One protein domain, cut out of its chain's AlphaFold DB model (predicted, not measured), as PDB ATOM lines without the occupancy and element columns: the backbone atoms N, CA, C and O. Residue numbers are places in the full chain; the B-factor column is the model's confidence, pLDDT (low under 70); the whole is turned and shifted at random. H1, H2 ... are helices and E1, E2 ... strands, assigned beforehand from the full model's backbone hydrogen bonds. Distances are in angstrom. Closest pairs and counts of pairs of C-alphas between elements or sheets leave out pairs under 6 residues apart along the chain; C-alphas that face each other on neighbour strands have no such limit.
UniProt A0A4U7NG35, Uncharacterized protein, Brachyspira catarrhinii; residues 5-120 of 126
ATOM      1  N   ALA A   5      46.780 -30.864 -28.208       94.31
ATOM      2  CA  ALA A   5      45.790 -31.242 -29.205       94.31
ATOM      3  C   ALA A   5      44.371 -30.965 -28.703       94.31
ATOM      4  O   ALA A   5      44.038 -31.212 -27.542       94.31
ATOM      5  N   ILE A   6      43.519 -30.486 -29.605       94.38
ATOM      6  CA  ILE A   6      42.088 -30.317 -29.386       94.38
ATOM      7  C   ILE A   6      41.373 -31.551 -29.930       94.38
ATOM      8  O   ILE A   6      41.411 -31.828 -31.127       94.38
ATOM      9  N   LEU A   7      40.711 -32.297 -29.053       93.44
ATOM     10  CA  LEU A   7      40.017 -33.538 -29.380       93.44
ATOM     11  C   LEU A   7      38.507 -33.337 -29.274       93.44
ATOM     12  O   LEU A   7      38.003 -32.744 -28.316       93.44
ATOM     13  N   SER A   8      37.772 -33.874 -30.243       91.44
ATOM     14  CA  SER A   8      36.314 -33.910 -30.184       91.44
ATOM     15  C   SER A   8      35.817 -34.837 -29.072       91.44
ATOM     16  O   SER A   8      36.497 -35.777 -28.649       91.44
ATOM     17  N   SER A   9      34.571 -34.633 -28.655       88.00
ATOM     18  CA  SER A   9      33.929 -35.441 -27.619       88.00
ATOM     19  C   SER A   9      33.817 -36.935 -27.936       88.00
ATOM     20  O   SER A   9      33.614 -37.727 -27.018       88.00
ATOM     21  N   LYS A  10      34.010 -37.357 -29.197       87.38
ATOM     22  CA  LYS A  10      33.968 -38.778 -29.589       87.38
ATOM     23  C   LYS A  10      35.023 -39.633 -28.878       87.38
ATOM     24  O   LYS A  10      34.862 -40.847 -28.801       87.38
ATOM     25  N   TYR A  11      36.094 -39.009 -28.386       87.12
ATOM     26  CA  TYR A  11      37.178 -39.690 -27.676       87.12
ATOM     27  C   TYR A  11      36.939 -39.803 -26.163       87.12
ATOM     28  O   TYR A  11      37.615 -40.594 -25.503       87.12
ATOM     29  N   LEU A  12      35.989 -39.040 -25.609       85.06
ATOM     30  CA  LEU A  12      35.732 -38.981 -24.170       85.06
ATOM     31  C   LEU A  12      34.963 -40.207 -23.668       85.06
ATOM     32  O   LEU A  12      34.018 -40.687 -24.300       85.06
ATOM     33  N   LYS A  13      35.329 -40.689 -22.477       78.94
ATOM     34  CA  LYS A  13      34.538 -41.698 -21.765       78.94
ATOM     35  C   LYS A  13      33.299 -41.045 -21.155       78.94
ATOM     36  O   LYS A  13      33.424 -40.150 -20.333       78.94
ATOM     37  N   GLY A  14      32.109 -41.552 -21.483       63.12
ATOM     38  CA  GLY A  14      30.861 -41.114 -20.840       63.12
ATOM     39  C   GLY A  14      30.236 -39.884 -21.501       63.12
ATOM     40  O   GLY A  14      30.057 -38.854 -20.859       63.12
ATOM     41  N   ALA A  15      29.901 -40.035 -22.787       54.31
ATOM     42  CA  ALA A  15      29.381 -39.054 -23.745       54.31
ATOM     43  C   ALA A  15      28.205 -38.160 -23.274       54.31
ATOM     44  O   ALA A  15      27.094 -38.249 -23.793       54.31
ATOM     45  N   SER A  16      28.457 -37.245 -22.337       55.00
ATOM     46  CA  SER A  16      27.546 -36.139 -21.998       55.00
ATOM     47  C   SER A  16      28.068 -34.776 -22.460       55.00
ATOM     48  O   SER A  16      27.292 -33.833 -22.616       55.00
ATOM     49  N   VAL A  17      29.369 -34.666 -22.746       61.97
ATOM     50  CA  VAL A  17      30.012 -33.397 -23.088       61.97
ATOM     51  C   VAL A  17      30.019 -33.224 -24.604       61.97
ATOM     52  O   VAL A  17      30.616 -34.014 -25.325       61.97
ATOM     53  N   LYS A  18      29.317 -32.209 -25.120       73.94
ATOM     54  CA  LYS A  18      29.300 -31.899 -26.566       73.94
ATOM     55  C   LYS A  18      30.551 -31.156 -27.034       73.94
ATOM     56  O   LYS A  18      30.812 -31.118 -28.235       73.94
ATOM     57  N   ASN A  19      31.288 -30.574 -26.096       87.50
ATOM     58  CA  ASN A  19      32.398 -29.683 -26.386       87.50
ATOM     59  C   ASN A  19      33.668 -30.462 -26.725       87.50
ATOM     60  O   ASN A  19      33.816 -31.646 -26.421       87.50
ATOM     61  N   TRP A  20      34.588 -29.762 -27.366       92.56
ATOM     62  CA  TRP A  20      35.940 -30.230 -27.616       92.56
ATOM     63  C   TRP A  20      36.837 -29.933 -26.418       92.56
ATOM     64  O   TRP A  20      36.579 -28.999 -25.658       92.56
ATOM     65  N   HIS A  21      37.895 -30.716 -26.246       92.62
ATOM     66  CA  HIS A  21      38.755 -30.646 -25.068       92.62
ATOM     67  C   HIS A  21      40.227 -30.621 -25.447       92.62
ATOM     68  O   HIS A  21      40.634 -31.233 -26.431       92.62
ATOM     69  N   LEU A  22      41.010 -29.906 -24.645       93.62
ATOM     70  CA  LEU A  22      42.445 -29.753 -24.822       93.62
ATOM     71  C   LEU A  22      43.193 -30.807 -24.013       93.62
ATOM     72  O   LEU A  22      42.953 -30.953 -22.813       93.62
ATOM     73  N   PHE A  23      44.104 -31.507 -24.672       94.00
ATOM     74  CA  PHE A  23      44.965 -32.512 -24.070       94.00
ATOM     75  C   PHE A  23      46.421 -32.205 -24.390       94.00
ATOM     76  O   PHE A  23      46.733 -31.805 -25.513       94.00
ATOM     77  N   LYS A  24      47.313 -32.448 -23.430       92.62
ATOM     78  CA  LYS A  24      48.757 -32.394 -23.664       92.62
ATOM     79  C   LYS A  24      49.205 -33.557 -24.540       92.62
ATOM     80  O   LYS A  24      48.729 -34.686 -24.387       92.62
ATOM     81  N   ILE A  25      50.145 -33.294 -25.440       92.31
ATOM     82  CA  ILE A  25      50.835 -34.321 -26.215       92.31
ATOM     83  C   ILE A  25      51.861 -35.010 -25.315       92.31
ATOM     84  O   ILE A  25      52.765 -34.381 -24.774       92.31
ATOM     85  N   LYS A  26      51.737 -36.330 -25.185       92.88
ATOM     86  CA  LYS A  26      52.694 -37.180 -24.471       92.88
ATOM     87  C   LYS A  26      53.833 -37.633 -25.380       92.88
ATOM     88  O   LYS A  26      54.972 -37.754 -24.938       92.88
ATOM     89  N   GLN A  27      53.510 -37.959 -26.629       91.88
ATOM     90  CA  GLN A  27      54.471 -38.456 -27.605       91.88
ATOM     91  C   GLN A  27      54.008 -38.136 -29.026       91.88
ATOM     92  O   GLN A  27      52.815 -38.194 -29.326       91.88
ATOM     93  N   LYS A  28      54.977 -37.868 -29.901       91.75
ATOM     94  CA  LYS A  28      54.804 -37.683 -31.341       91.75
ATOM     95  C   LYS A  28      55.848 -38.515 -32.081       91.75
ATOM     96  O   LYS A  28      57.025 -38.478 -31.731       91.75
ATOM     97  N   THR A  29      55.411 -39.234 -33.108       92.00
ATOM     98  CA  THR A  29      56.272 -40.032 -33.988       92.00
ATOM     99  C   THR A  29      55.980 -39.655 -35.434       92.00
ATOM    100  O   THR A  29      54.821 -39.629 -35.840       92.00
ATOM    101  N   VAL A  30      57.020 -39.353 -36.211       89.69
ATOM    102  CA  VAL A  30      56.897 -39.070 -37.647       89.69
ATOM    103  C   VAL A  30      56.971 -40.388 -38.412       89.69
ATOM    104  O   VAL A  30      57.915 -41.155 -38.224       89.69
ATOM    105  N   ASN A  31      55.973 -40.656 -39.251       87.00
ATOM    106  CA  ASN A  31      55.921 -41.842 -40.102       87.00
ATOM    107  C   ASN A  31      56.488 -41.525 -41.499       87.00
ATOM    108  O   ASN A  31      56.694 -40.367 -41.847       87.00
ATOM    109  N   SER A  32      56.718 -42.555 -42.318       77.69
ATOM    110  CA  SER A  32      57.333 -42.432 -43.654       77.69
ATOM    111  C   SER A  32      56.531 -41.618 -44.676       77.69
ATOM    112  O   SER A  32      57.093 -41.211 -45.686       77.69
ATOM    113  N   ASP A  33      55.239 -41.391 -44.422       81.56
ATOM    114  CA  ASP A  33      54.285 -40.831 -45.391       81.56
ATOM    115  C   ASP A  33      53.828 -39.411 -44.996       81.56
ATOM    116  O   ASP A  33      52.661 -39.066 -45.179       81.56
ATOM    117  N   ASP A  34      54.693 -38.639 -44.326       76.88
ATOM    118  CA  ASP A  34      54.411 -37.305 -43.752       76.88
ATOM    119  C   ASP A  34      53.235 -37.252 -42.755       76.88
ATOM    120  O   ASP A  34      52.849 -36.193 -42.255       76.88
ATOM    121  N   LYS A  35      52.679 -38.413 -42.402       85.75
ATOM    122  CA  LYS A  35      51.749 -38.578 -41.288       85.75
ATOM    123  C   LYS A  35      52.532 -38.549 -39.994       85.75
ATOM    124  O   LYS A  35      53.610 -39.138 -39.893       85.75
ATOM    125  N   ILE A  36      51.937 -37.960 -38.971       92.12
ATOM    126  CA  ILE A  36      52.451 -38.101 -37.615       92.12
ATOM    127  C   ILE A  36      51.458 -38.898 -36.786       92.12
ATOM    128  O   ILE A  36      50.245 -38.727 -36.897       92.12
ATOM    129  N   ASN A  37      51.993 -39.773 -35.953       92.88
ATOM    130  CA  ASN A  37      51.239 -40.430 -34.912       92.88
ATOM    131  C   ASN A  37      51.406 -39.625 -33.624       92.88
ATOM    132  O   ASN A  37      52.533 -39.431 -33.162       92.88
ATOM    133  N   ILE A  38      50.300 -39.153 -33.054       93.62
ATOM    134  CA  ILE A  38      50.308 -38.461 -31.765       93.62
ATOM    135  C   ILE A  38      49.642 -39.320 -30.696       93.62
ATOM    136  O   ILE A  38      48.645 -40.002 -30.939       93.62
ATOM    137  N   THR A  39      50.201 -39.262 -29.495       92.88
ATOM    138  CA  THR A  39      49.635 -39.835 -28.275       92.88
ATOM    139  C   THR A  39      49.474 -38.710 -27.268       92.88
ATOM    140  O   THR A  39      50.420 -37.967 -27.007       92.88
ATOM    141  N   VAL A  40      48.283 -38.591 -26.695       93.06
ATOM    142  CA  VAL A  40      47.937 -37.558 -25.711       93.06
ATOM    143  C   VAL A  40      47.930 -38.114 -24.288       93.06
ATOM    144  O   VAL A  40      47.880 -39.330 -24.079       93.06
ATOM    145  N   GLU A  41      47.977 -37.232 -23.294       92.38
ATOM    146  CA  GLU A  41      47.663 -37.598 -21.915       92.38
ATOM    147  C   GLU A  41      46.223 -38.112 -21.794       92.38
ATOM    148  O   GLU A  41      45.325 -37.699 -22.522       92.38
ATOM    149  N   ASN A  42      45.973 -39.020 -20.849       90.31
ATOM    150  CA  ASN A  42      44.647 -39.619 -20.661       90.31
ATOM    151  C   ASN A  42      43.622 -38.676 -20.016       90.31
ATOM    152  O   ASN A  42      42.462 -39.058 -19.848       90.31
ATOM    153  N   LYS A  43      44.057 -37.480 -19.623       92.31
ATOM    154  CA  LYS A  43      43.280 -36.485 -18.905       92.31
ATOM    155  C   LYS A  43      43.432 -35.136 -19.602       92.31
ATOM    156  O   LYS A  43      44.545 -34.734 -19.915       92.31
ATOM    157  N   SER A  44      42.318 -34.457 -19.854       91.62
ATOM    158  CA  SER A  44      42.315 -33.115 -20.435       91.62
ATOM    159  C   SER A  44      42.664 -32.059 -19.389       91.62
ATOM    160  O   SER A  44      42.551 -32.295 -18.181       91.62
ATOM    161  N   GLU A  45      42.941 -30.843 -19.849       91.94
ATOM    162  CA  GLU A  45      43.141 -29.673 -18.983       91.94
ATOM    163  C   GLU A  45      41.922 -29.323 -18.109       91.94
ATOM    164  O   GLU A  45      42.036 -28.591 -17.128       91.94
ATOM    165  N   CYS A  46      40.737 -29.858 -18.427       90.00
ATOM    166  CA  CYS A  46      39.534 -29.701 -17.611       90.00
ATOM    167  C   CYS A  46      39.108 -30.989 -16.888       90.00
ATOM    168  O   CYS A  46      37.991 -31.062 -16.381       90.00
ATOM    169  N   ASN A  47      40.004 -31.974 -16.780       90.38
ATOM    170  CA  ASN A  47      39.807 -33.259 -16.102       90.38
ATOM    171  C   ASN A  47      38.896 -34.279 -16.809       90.38
ATOM    172  O   ASN A  47      38.524 -35.271 -16.183       90.38
ATOM    173  N   GLU A  48      38.588 -34.094 -18.094       90.25
ATOM    174  CA  GLU A  48      37.904 -35.128 -18.882       90.25
ATOM    175  C   GLU A  48      38.849 -36.281 -19.198       90.25
ATOM    176  O   GLU A  48      40.038 -36.072 -19.436       90.25
ATOM    177  N   ILE A  49      38.319 -37.504 -19.212       89.81
ATOM    178  CA  ILE A  49      39.129 -38.718 -19.316       89.81
ATOM    179  C   ILE A  49      38.877 -39.413 -20.651       89.81
ATOM    180  O   ILE A  49      37.738 -39.655 -21.056       89.81
ATOM    181  N   ILE A  50      39.966 -39.825 -21.288       88.56
ATOM    182  CA  ILE A  50      39.971 -40.686 -22.471       88.56
ATOM    183  C   ILE A  50      40.651 -42.019 -22.146       88.56
ATOM    184  O   ILE A  50      41.326 -42.179 -21.128       88.56
ATOM    185  N   ASN A  51      40.464 -43.021 -23.002       82.38
ATOM    186  CA  ASN A  51      41.420 -44.128 -23.041       82.38
ATOM    187  C   ASN A  51      42.712 -43.640 -23.693       82.38
ATOM    188  O   ASN A  51      42.649 -42.793 -24.576       82.38
ATOM    189  N   ASN A  52      43.861 -44.204 -23.316       78.75
ATOM    190  CA  ASN A  52      45.070 -44.007 -24.112       78.75
ATOM    191  C   ASN A  52      44.787 -44.475 -25.537       78.75
ATOM    192  O   ASN A  52      44.357 -45.613 -25.747       78.75
ATOM    193  N   PHE A  53      45.030 -43.597 -26.493       83.56
ATOM    194  CA  PHE A  53      44.953 -43.921 -27.901       83.56
ATOM    195  C   PHE A  53      46.050 -43.174 -28.645       83.56
ATOM    196  O   PHE A  53      46.605 -42.188 -28.156       83.56
ATOM    197  N   SER A  54      46.330 -43.673 -29.836       87.12
ATOM    198  CA  SER A  54      47.225 -43.042 -30.788       87.12
ATOM    199  C   SER A  54      46.432 -42.762 -32.052       87.12
ATOM    200  O   SER A  54      45.579 -43.566 -32.437       87.12
ATOM    201  N   ILE A  55      46.676 -41.615 -32.670       90.88
ATOM    202  CA  ILE A  55      45.973 -41.212 -33.884       90.88
ATOM    203  C   ILE A  55      46.952 -40.708 -34.927       90.88
ATOM    204  O   ILE A  55      47.852 -39.926 -34.623       90.88
ATOM    205  N   ASP A  56      46.742 -41.166 -36.157       93.69
ATOM    206  CA  ASP A  56      47.447 -40.650 -37.316       93.69
ATOM    207  C   ASP A  56      46.764 -39.372 -37.790       93.69
ATOM    208  O   ASP A  56      45.564 -39.355 -38.083       93.69
ATOM    209  N   VAL A  57      47.548 -38.308 -37.885       94.19
ATOM    210  CA  VAL A  57      47.108 -37.007 -38.375       94.19
ATOM    211  C   VAL A  57      47.979 -36.577 -39.552       94.19
ATOM    212  O   VAL A  57      49.137 -36.984 -39.680       94.19
ATOM    213  N   MET A  58      47.392 -35.786 -40.445       94.38
ATOM    214  CA  MET A  58      48.013 -35.312 -41.680       94.38
ATOM    215  C   MET A  58      48.215 -33.800 -41.615       94.38
ATOM    216  O   MET A  58      47.353 -33.116 -41.053       94.38
ATOM    217  N   PRO A  59      49.319 -33.277 -42.174       94.19
ATOM    218  CA  PRO A  59      49.607 -31.853 -42.166       94.19
ATOM    219  C   PRO A  59      48.630 -31.091 -43.062       94.19
ATOM    220  O   PRO A  59      48.289 -31.527 -44.161       94.19
ATOM    221  N   MET A  60      48.224 -29.920 -42.594       92.88
ATOM    222  CA  MET A  60      47.383 -28.960 -43.284       92.88
ATOM    223  C   MET A  60      48.022 -27.576 -43.151       92.88
ATOM    224  O   MET A  60      48.369 -27.177 -42.034       92.88
ATOM    225  N   PRO A  61      48.176 -26.828 -44.257       91.88
ATOM    226  CA  PRO A  61      48.685 -25.469 -44.184       91.88
ATOM    227  C   PRO A  61      47.715 -24.582 -43.395       91.88
ATOM    228  O   PRO A  61      46.490 -24.725 -43.501       91.88
ATOM    229  N   PHE A  62      48.266 -23.662 -42.611       90.19
ATOM    230  CA  PHE A  62      47.521 -22.715 -41.799       90.19
ATOM    231  C   PHE A  62      48.030 -21.303 -42.018       90.19
ATOM    232  O   PHE A  62      49.224 -21.042 -41.910       90.19
ATOM    233  N   PHE A  63      47.099 -20.387 -42.259       87.12
ATOM    234  CA  PHE A  63      47.416 -18.996 -42.529       87.12
ATOM    235  C   PHE A  63      46.517 -18.111 -41.684       87.12
ATOM    236  O   PHE A  63      45.289 -18.191 -41.785       87.12
ATOM    237  N   TYR A  64      47.123 -17.268 -40.855       81.56
ATOM    238  CA  TYR A  64      46.393 -16.307 -40.039       81.56
ATOM    239  C   TYR A  64      47.169 -15.002 -39.888       81.56
ATOM    240  O   TYR A  64      48.391 -14.948 -40.036       81.56
ATOM    241  N   TYR A  65      46.416 -13.946 -39.601       79.81
ATOM    242  CA  TYR A  65      46.948 -12.624 -39.309       79.81
ATOM    243  C   TYR A  65      46.930 -12.408 -37.802       79.81
ATOM    244  O   TYR A  65      45.921 -12.686 -37.150       79.81
ATOM    245  N   MET A  66      48.023 -11.877 -37.260       72.56
ATOM    246  CA  MET A  66      48.064 -11.419 -35.874       72.56
ATOM    247  C   MET A  66      47.868  -9.910 -35.802       72.56
ATOM    248  O   MET A  66      48.470  -9.139 -36.554       72.56
ATOM    249  N   LEU A  67      47.028  -9.483 -34.863       72.31
ATOM    250  CA  LEU A  67      46.959  -8.081 -34.474       72.31
ATOM    251  C   LEU A  67      48.175  -7.755 -33.604       72.31
ATOM    252  O   LEU A  67      48.602  -8.581 -32.801       72.31
ATOM    253  N   ASN A  68      48.729  -6.557 -33.761       71.31
ATOM    254  CA  ASN A  68      49.701  -6.028 -32.810       71.31
ATOM    255  C   ASN A  68      49.012  -5.506 -31.543       71.31
ATOM    256  O   ASN A  68      47.785  -5.417 -31.479       71.31
ATOM    257  N   ASP A  69      49.815  -5.092 -30.563       72.44
ATOM    258  CA  ASP A  69      49.337  -4.589 -29.267       72.44
ATOM    259  C   ASP A  69      48.413  -3.360 -29.380       72.44
ATOM    260  O   ASP A  69      47.650  -3.062 -28.465       72.44
ATOM    261  N   ASN A  70      48.438  -2.660 -30.519       79.75
ATOM    262  CA  ASN A  70      47.564  -1.520 -30.805       79.75
ATOM    263  C   ASN A  70      46.272  -1.921 -31.541       79.75
ATOM    264  O   ASN A  70      45.528  -1.052 -31.996       79.75
ATOM    265  N   GLY A  71      46.010  -3.221 -31.708       70.62
ATOM    266  CA  GLY A  71      44.855  -3.744 -32.439       70.62
ATOM    267  C   GLY A  71      44.925  -3.531 -33.954       70.62
ATOM    268  O   GLY A  71      43.923  -3.712 -34.645       70.62
ATOM    269  N   VAL A  72      46.085  -3.139 -34.485       76.69
ATOM    270  CA  VAL A  72      46.306  -2.989 -35.926       76.69
ATOM    271  C   VAL A  72      46.811  -4.323 -36.462       76.69
ATOM    272  O   VAL A  72      47.678  -4.943 -35.850       76.69
ATOM    273  N   ILE A  73      46.275  -4.774 -37.600       68.44
ATOM    274  CA  ILE A  73      46.822  -5.936 -38.309       68.44
ATOM    275  C   ILE A  73      48.273  -5.599 -38.643       68.44
ATOM    276  O   ILE A  73      48.537  -4.727 -39.468       68.44
ATOM    277  N   ASN A  74      49.212  -6.260 -37.972       57.12
ATOM    278  CA  ASN A  74      50.555  -6.330 -38.507       57.12
ATOM    279  C   ASN A  74      50.442  -7.206 -39.758       57.12
ATOM    280  O   ASN A  74      49.788  -8.247 -39.713       57.12
ATOM    281  N   ASP A  75      51.125  -6.850 -40.842       55.72
ATOM    282  CA  ASP A  75      51.291  -7.702 -42.033       55.72
ATOM    283  C   ASP A  75      52.070  -9.009 -41.733       55.72
ATOM    284  O   ASP A  75      52.700  -9.605 -42.604       55.72
ATOM    285  N   VAL A  76      52.071  -9.470 -40.479       56.53
ATOM    286  CA  VAL A  76      52.615 -10.748 -40.047       56.53
ATOM    287  C   VAL A  76      51.599 -11.811 -40.442       56.53
ATOM    288  O   VAL A  76      50.703 -12.196 -39.691       56.53
ATOM    289  N   TYR A  77      51.753 -12.245 -41.686       65.94
ATOM    290  CA  TYR A  77      51.269 -13.521 -42.163       65.94
ATOM    291  C   TYR A  77      52.050 -14.613 -41.436       65.94
ATOM    292  O   TYR A  77      53.235 -14.825 -41.710       65.94
ATOM    293  N   VAL A  78      51.409 -15.272 -40.474       68.00
ATOM    294  CA  VAL A  78      51.996 -16.461 -39.867       68.00
ATOM    295  C   VAL A  78      51.582 -17.651 -40.719       68.00
ATOM    296  O   VAL A  78      50.407 -18.023 -40.761       68.00
ATOM    297  N   ASP A  79      52.568 -18.208 -41.416       81.62
ATOM    298  CA  ASP A  79      52.481 -19.517 -42.051       81.62
ATOM    299  C   ASP A  79      52.867 -20.585 -41.026       81.62
ATOM    300  O   ASP A  79      53.839 -20.441 -40.277       81.62
ATOM    301  N   GLY A  80      52.092 -21.657 -40.980       89.25
ATOM    302  CA  GLY A  80      52.422 -22.823 -40.192       89.25
ATOM    303  C   GLY A  80      51.589 -24.023 -40.592       89.25
ATOM    304  O   GLY A  80      50.841 -24.017 -41.567       89.25
ATOM    305  N   ILE A  81      51.734 -25.089 -39.817       92.31
ATOM    306  CA  ILE A  81      51.071 -26.356 -40.086       92.31
ATOM    307  C   ILE A  81      50.245 -26.720 -38.861       92.31
ATOM    308  O   ILE A  81      50.735 -26.718 -37.729       92.31
ATOM    309  N   TYR A  82      48.980 -27.057 -39.091       94.00
ATOM    310  CA  TYR A  82      48.231 -27.868 -38.141       94.00
ATOM    311  C   TYR A  82      48.053 -29.264 -38.712       94.00
ATOM    312  O   TYR A  82      48.180 -29.490 -39.910       94.00
ATOM    313  N   TYR A  83      47.743 -30.215 -37.853       94.62
ATOM    314  CA  TYR A  83      47.517 -31.590 -38.222       94.62
ATOM    315  C   TYR A  83      46.115 -32.004 -37.804       94.62
ATOM    316  O   TYR A  83      45.667 -31.673 -36.705       94.62
ATOM    317  N   THR A  84      45.438 -32.747 -38.676       95.12
ATOM    318  CA  THR A  84      44.104 -33.294 -38.406       95.12
ATOM    319  C   THR A  84      43.975 -34.725 -38.901       95.12
ATOM    320  O   THR A  84      44.693 -35.159 -39.804       95.12
ATOM    321  N   ASP A  85      43.058 -35.480 -38.304       94.31
ATOM    322  CA  ASP A  85      42.644 -36.767 -38.842       94.31
ATOM    323  C   ASP A  85      41.623 -36.586 -39.976       94.31
ATOM    324  O   ASP A  85      41.036 -35.515 -40.159       94.31
ATOM    325  N   LYS A  86      41.378 -37.663 -40.728       91.44
ATOM    326  CA  LYS A  86      40.452 -37.672 -41.877       91.44
ATOM    327  C   LYS A  86      39.027 -37.216 -41.536       91.44
ATOM    328  O   LYS A  86      38.310 -36.753 -42.418       91.44
ATOM    329  N   ASP A  87      38.613 -37.381 -40.280       92.12
ATOM    330  CA  ASP A  87      37.251 -37.098 -39.834       92.12
ATOM    331  C   ASP A  87      37.126 -35.685 -39.234       92.12
ATOM    332  O   ASP A  87      36.036 -35.315 -38.797       92.12
ATOM    333  N   ASN A  88      38.212 -34.894 -39.209       91.75
ATOM    334  CA  ASN A  88      38.264 -33.564 -38.594       91.75
ATOM    335  C   ASN A  88      37.775 -33.590 -37.144       91.75
ATOM    336  O   ASN A  88      36.804 -32.930 -36.769       91.75
ATOM    337  N   THR A  89      38.408 -34.432 -36.338       92.12
ATOM    338  CA  THR A  89      38.036 -34.702 -34.944       92.12
ATOM    339  C   THR A  89      39.179 -34.523 -33.960       92.12
ATOM    340  O   THR A  89      38.952 -34.597 -32.749       92.12
ATOM    341  N   VAL A  90      40.377 -34.276 -34.478       93.88
ATOM    342  CA  VAL A  90      41.575 -33.916 -33.734       93.88
ATOM    343  C   VAL A  90      42.252 -32.770 -34.464       93.88
ATOM    344  O   VAL A  90      42.405 -32.836 -35.675       93.88
ATOM    345  N   TYR A  91      42.678 -31.751 -33.726       94.88
ATOM    346  CA  TYR A  91      43.517 -30.674 -34.241       94.88
ATOM    347  C   TYR A  91      44.751 -30.534 -33.362       94.88
ATOM    348  O   TYR A  91      44.629 -30.367 -32.151       94.88
ATOM    349  N   TYR A  92      45.929 -30.607 -33.964       94.06
ATOM    350  CA  TYR A  92      47.219 -30.485 -33.289       94.06
ATOM    351  C   TYR A  92      48.116 -29.507 -34.058       94.06
ATOM    352  O   TYR A  92      48.012 -29.407 -35.274       94.06
ATOM    353  N   SER A  93      49.003 -28.795 -33.376       92.44
ATOM    354  CA  SER A  93      50.087 -28.020 -33.976       92.44
ATOM    355  C   SER A  93      51.220 -27.934 -32.958       92.44
ATOM    356  O   SER A  93      50.976 -27.939 -31.751       92.44
ATOM    357  N   ASP A  94      52.452 -27.871 -33.448       89.19
ATOM    358  CA  ASP A  94      53.624 -27.532 -32.640       89.19
ATOM    359  C   ASP A  94      53.703 -26.027 -32.328       89.19
ATOM    360  O   ASP A  94      54.500 -25.609 -31.489       89.19
ATOM    361  N   ASN A  95      52.844 -25.218 -32.956       88.75
ATOM    362  CA  ASN A  95      52.660 -23.809 -32.660       88.75
ATOM    363  C   ASN A  95      51.403 -23.597 -31.793       88.75
ATOM    364  O   ASN A  95      50.267 -23.792 -32.238       88.75
ATOM    365  N   GLU A  96      51.605 -23.163 -30.548       87.44
ATOM    366  CA  GLU A  96      50.522 -22.905 -29.591       87.44
ATOM    367  C   GLU A  96      49.548 -21.821 -30.080       87.44
ATOM    368  O   GLU A  96      48.340 -21.948 -29.876       87.44
ATOM    369  N   ASP A  97      50.027 -20.801 -30.797       86.81
ATOM    370  CA  ASP A  97      49.163 -19.750 -31.340       86.81
ATOM    371  C   ASP A  97      48.227 -20.296 -32.420       86.81
ATOM    372  O   ASP A  97      47.051 -19.934 -32.464       86.81
ATOM    373  N   ILE A  98      48.682 -21.262 -33.223       90.31
ATOM    374  CA  ILE A  98      47.803 -21.967 -34.167       90.31
ATOM    375  C   ILE A  98      46.717 -22.732 -33.408       90.31
ATOM    376  O   ILE A  98      45.550 -22.670 -33.791       90.31
ATOM    377  N   ILE A  99      47.052 -23.402 -32.300       92.25
ATOM    378  CA  ILE A  99      46.057 -24.078 -31.456       92.25
ATOM    379  C   ILE A  99      45.060 -23.087 -30.846       92.25
ATOM    380  O   ILE A  99      43.857 -23.359 -30.859       92.25
ATOM    381  N   ARG A 100      45.522 -21.931 -30.355       88.94
ATOM    382  CA  ARG A 100      44.658 -20.852 -29.848       88.94
ATOM    383  C   ARG A 100      43.670 -20.406 -30.915       88.94
ATOM    384  O   ARG A 100      42.460 -20.446 -30.687       88.94
ATOM    385  N   VAL A 101      44.175 -20.069 -32.098       88.75
ATOM    386  CA  VAL A 101      43.360 -19.625 -33.229       88.75
ATOM    387  C   VAL A 101      42.363 -20.716 -33.629       88.75
ATOM    388  O   VAL A 101      41.163 -20.452 -33.688       88.75
ATOM    389  N   LEU A 102      42.809 -21.962 -33.809       90.62
ATOM    390  CA  LEU A 102      41.925 -23.089 -34.111       90.62
ATOM    391  C   LEU A 102      40.828 -23.236 -33.051       90.62
ATOM    392  O   LEU A 102      39.660 -23.354 -33.411       90.62
ATOM    393  N   SER A 103      41.161 -23.148 -31.760       89.56
ATOM    394  CA  SER A 103      40.184 -23.277 -30.671       89.56
ATOM    395  C   SER A 103      39.043 -22.254 -30.749       89.56
ATOM    396  O   SER A 103      37.907 -22.587 -30.407       89.56
ATOM    397  N   ALA A 104      39.318 -21.048 -31.258       84.75
ATOM    398  CA  ALA A 104      38.327 -19.996 -31.458       84.75
ATOM    399  C   ALA A 104      37.441 -20.230 -32.697       84.75
ATOM    400  O   ALA A 104      36.271 -19.848 -32.700       84.75
ATOM    401  N   PHE A 105      37.975 -20.875 -33.740       80.62
ATOM    402  CA  PHE A 105      37.271 -21.106 -35.009       80.62
ATOM    403  C   PHE A 105      36.515 -22.434 -35.088       80.62
ATOM    404  O   PHE A 105      35.694 -22.622 -35.992       80.62
ATOM    405  N   LEU A 106      36.738 -23.363 -34.155       79.88
ATOM    406  CA  LEU A 106      35.971 -24.604 -34.101       79.88
ATOM    407  C   LEU A 106      34.498 -24.296 -33.808       79.88
ATOM    408  O   LEU A 106      34.089 -24.152 -32.657       79.88
ATOM    409  N   GLY A 107      33.660 -24.296 -34.849       65.00
ATOM    410  CA  GLY A 107      32.213 -24.031 -34.760       65.00
ATOM    411  C   GLY A 107      31.416 -25.003 -33.875       65.00
ATOM    412  O   GLY A 107      30.201 -24.881 -33.759       65.00
ATOM    413  N   ARG A 108      32.085 -25.985 -33.259       69.06
ATOM    414  CA  ARG A 108      31.521 -26.966 -32.324       69.06
ATOM    415  C   ARG A 108      31.801 -26.648 -30.846       69.06
ATOM    416  O   ARG A 108      31.297 -27.377 -29.999       69.06
ATOM    417  N   GLY A 109      32.538 -25.572 -30.551       83.06
ATOM    418  CA  GLY A 109      32.822 -25.083 -29.199       83.06
ATOM    419  C   GLY A 109      33.860 -25.919 -28.441       83.06
ATOM    420  O   GLY A 109      33.686 -27.119 -28.224       83.06
ATOM    421  N   VAL A 110      34.942 -25.276 -27.998       89.44
ATOM    422  CA  VAL A 110      35.925 -25.870 -27.077       89.44
ATOM    423  C   VAL A 110      35.512 -25.567 -25.633       89.44
ATOM    424  O   VAL A 110      34.957 -24.509 -25.343       89.44
ATOM    425  N   CYS A 111      35.747 -26.503 -24.713       90.81
ATOM    426  CA  CYS A 111      35.492 -26.322 -23.286       90.81
ATOM    427  C   CYS A 111      36.158 -25.035 -22.773       90.81
ATOM    428  O   CYS A 111      37.360 -24.847 -22.952       90.81
ATOM    429  N   GLY A 112      35.401 -24.169 -22.090       85.88
ATOM    430  CA  GLY A 112      35.900 -22.868 -21.629       85.88
ATOM    431  C   GLY A 112      37.115 -22.958 -20.698       85.88
ATOM    432  O   GLY A 112      38.017 -22.129 -20.788       85.88
ATOM    433  N   THR A 113      37.198 -23.997 -19.861       89.88
ATOM    434  CA  THR A 113      38.384 -24.257 -19.026       89.88
ATOM    435  C   THR A 113      39.603 -24.596 -19.880       89.88
ATOM    436  O   THR A 113      40.683 -24.071 -19.634       89.88
ATOM    437  N   CYS A 114      39.431 -25.424 -20.914       90.44
ATOM    438  CA  CYS A 114      40.496 -25.758 -21.858       90.44
ATOM    439  C   CYS A 114      40.967 -24.529 -22.646       90.44
ATOM    440  O   CYS A 114      42.166 -24.323 -22.786       90.44
ATOM    441  N   VAL A 115      40.038 -23.680 -23.096       89.12
ATOM    442  CA  VAL A 115      40.367 -22.388 -23.720       89.12
ATOM    443  C   VAL A 115      41.147 -21.512 -22.737       89.12
ATOM    444  O   VAL A 115      42.200 -20.997 -23.078       89.12
ATOM    445  N   SER A 116      40.700 -21.406 -21.485       87.88
ATOM    446  CA  SER A 116      41.381 -20.591 -20.468       87.88
ATOM    447  C   SER A 116      42.821 -21.036 -20.200       87.88
ATOM    448  O   SER A 116      43.637 -20.205 -19.822       87.88
ATOM    449  N   VAL A 117      43.151 -22.322 -20.380       88.62
ATOM    450  CA  VAL A 117      44.541 -22.798 -20.283       88.62
ATOM    451  C   VAL A 117      45.388 -22.290 -21.447       88.62
ATOM    452  O   VAL A 117      46.497 -21.834 -21.202       88.62
ATOM    453  N   LEU A 118      44.854 -22.272 -22.672       86.19
ATOM    454  CA  LEU A 118      45.566 -21.736 -23.837       86.19
ATOM    455  C   LEU A 118      45.860 -20.237 -23.724       86.19
ATOM    456  O   LEU A 118      46.872 -19.782 -24.233       86.19
ATOM    457  N   TYR A 119      44.974 -19.474 -23.085       83.69
ATOM    458  CA  TYR A 119      45.097 -18.017 -22.932       83.69
ATOM    459  C   TYR A 119      45.562 -17.593 -21.535       83.69
ATOM    460  O   TYR A 119      45.463 -16.419 -21.176       83.69
ATOM    461  N   LYS A 120      46.043 -18.530 -20.708       78.81
ATOM    462  CA  LYS A 120      46.718 -18.195 -19.450       78.81
ATOM    463  C   LYS A 120      48.066 -17.573 -19.807       78.81
ATOM    464  O   LYS A 120      49.081 -18.256 -19.862       78.81
TER     465      LYS A 120
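What this domain is: This is residues 5 to 120 of the 126 residues of an uncharacterized protein of Brachyspira catarrhinii (UniProt A0A4U7NG35). A small closed barrel of six strands, E1 to E6, has two of them, E4 and E5, running on as a long curved hairpin arm, with the helical hairpin of H1 and H2 packed beside the barrel. The printed part has 116 residues, with six named strands and two named helices in the order E1 E2 E3 E4 E5 E6 H1 H2 along the chain; E1 to E6 form a meander, each strand the antiparallel neighbour of the one before, and the antiparallel pair E6 and E1 closes the ring. The class is mixed; the whole is compact, with a radius of gyration of the C-alphas of 14.6 A and spans of 43 by 36 by 22 A.

Where its parts are: E1, residues 5 to 7, begins at C-alpha 5 (45.790, -31.242, -29.205). E2, residues 21 to 30, spans 23.6 A and bends by 70 degrees at residue 26. E3 is residues 36 to 40. E4, residues 54 to 67, spans 35.2 A and bends by 69 degrees at residue 58. E5, residues 73 to 84, spans 27.5 A and bends by 72 degrees at residue 76. E6 is residues 90 to 93. H1, residues 96 to 105, spans 14.4 A; H2, residues 112 to 118, ends at C-alpha 118 (45.566, -21.736, -23.837).

How they stand to each other: Within hydrogen-bond range are N 7 and O 21 of E1 and E2, 2.8 A, N 29 and O 37 of E2 and E3, 2.9 A, and N 57 and O 36 of E4 and E3, 2.9 A. E4 and E5 have N 60 and O 82 at 2.7 A, E5 and E6 N 83 and O 92 at 2.7 A, and E6 and E1 N 6 and O 91 at 2.8 A. H1 is on the barrel at the sheet's level, height 0.1 A; its closest C-alphas to E6 are Ile 99 and Ser 93, 6.2 A. H2 is on the barrel too, with Cys 114 and Leu 22 of E2 the closest C-alphas, 5.3 A. H1 and H2 touch, the C-alphas of Arg 100 and Leu 118 being closest at 6.1 A, at a shallow tilt of 27 degrees, opposite ways. In H1 and H2 every O i to N i+4 pair is within hydrogen-bond range.

The domain as a whole: The two C-alphas farthest apart, of Gly 14 and Asp 75, are 44.5 A apart. The printed part has no cut. The links E1 to E2 and E3 to E4 are long, 13 residues each. The pLDDT is under 70 at residues 14 to 17, 73 to 78 and 107 to 108.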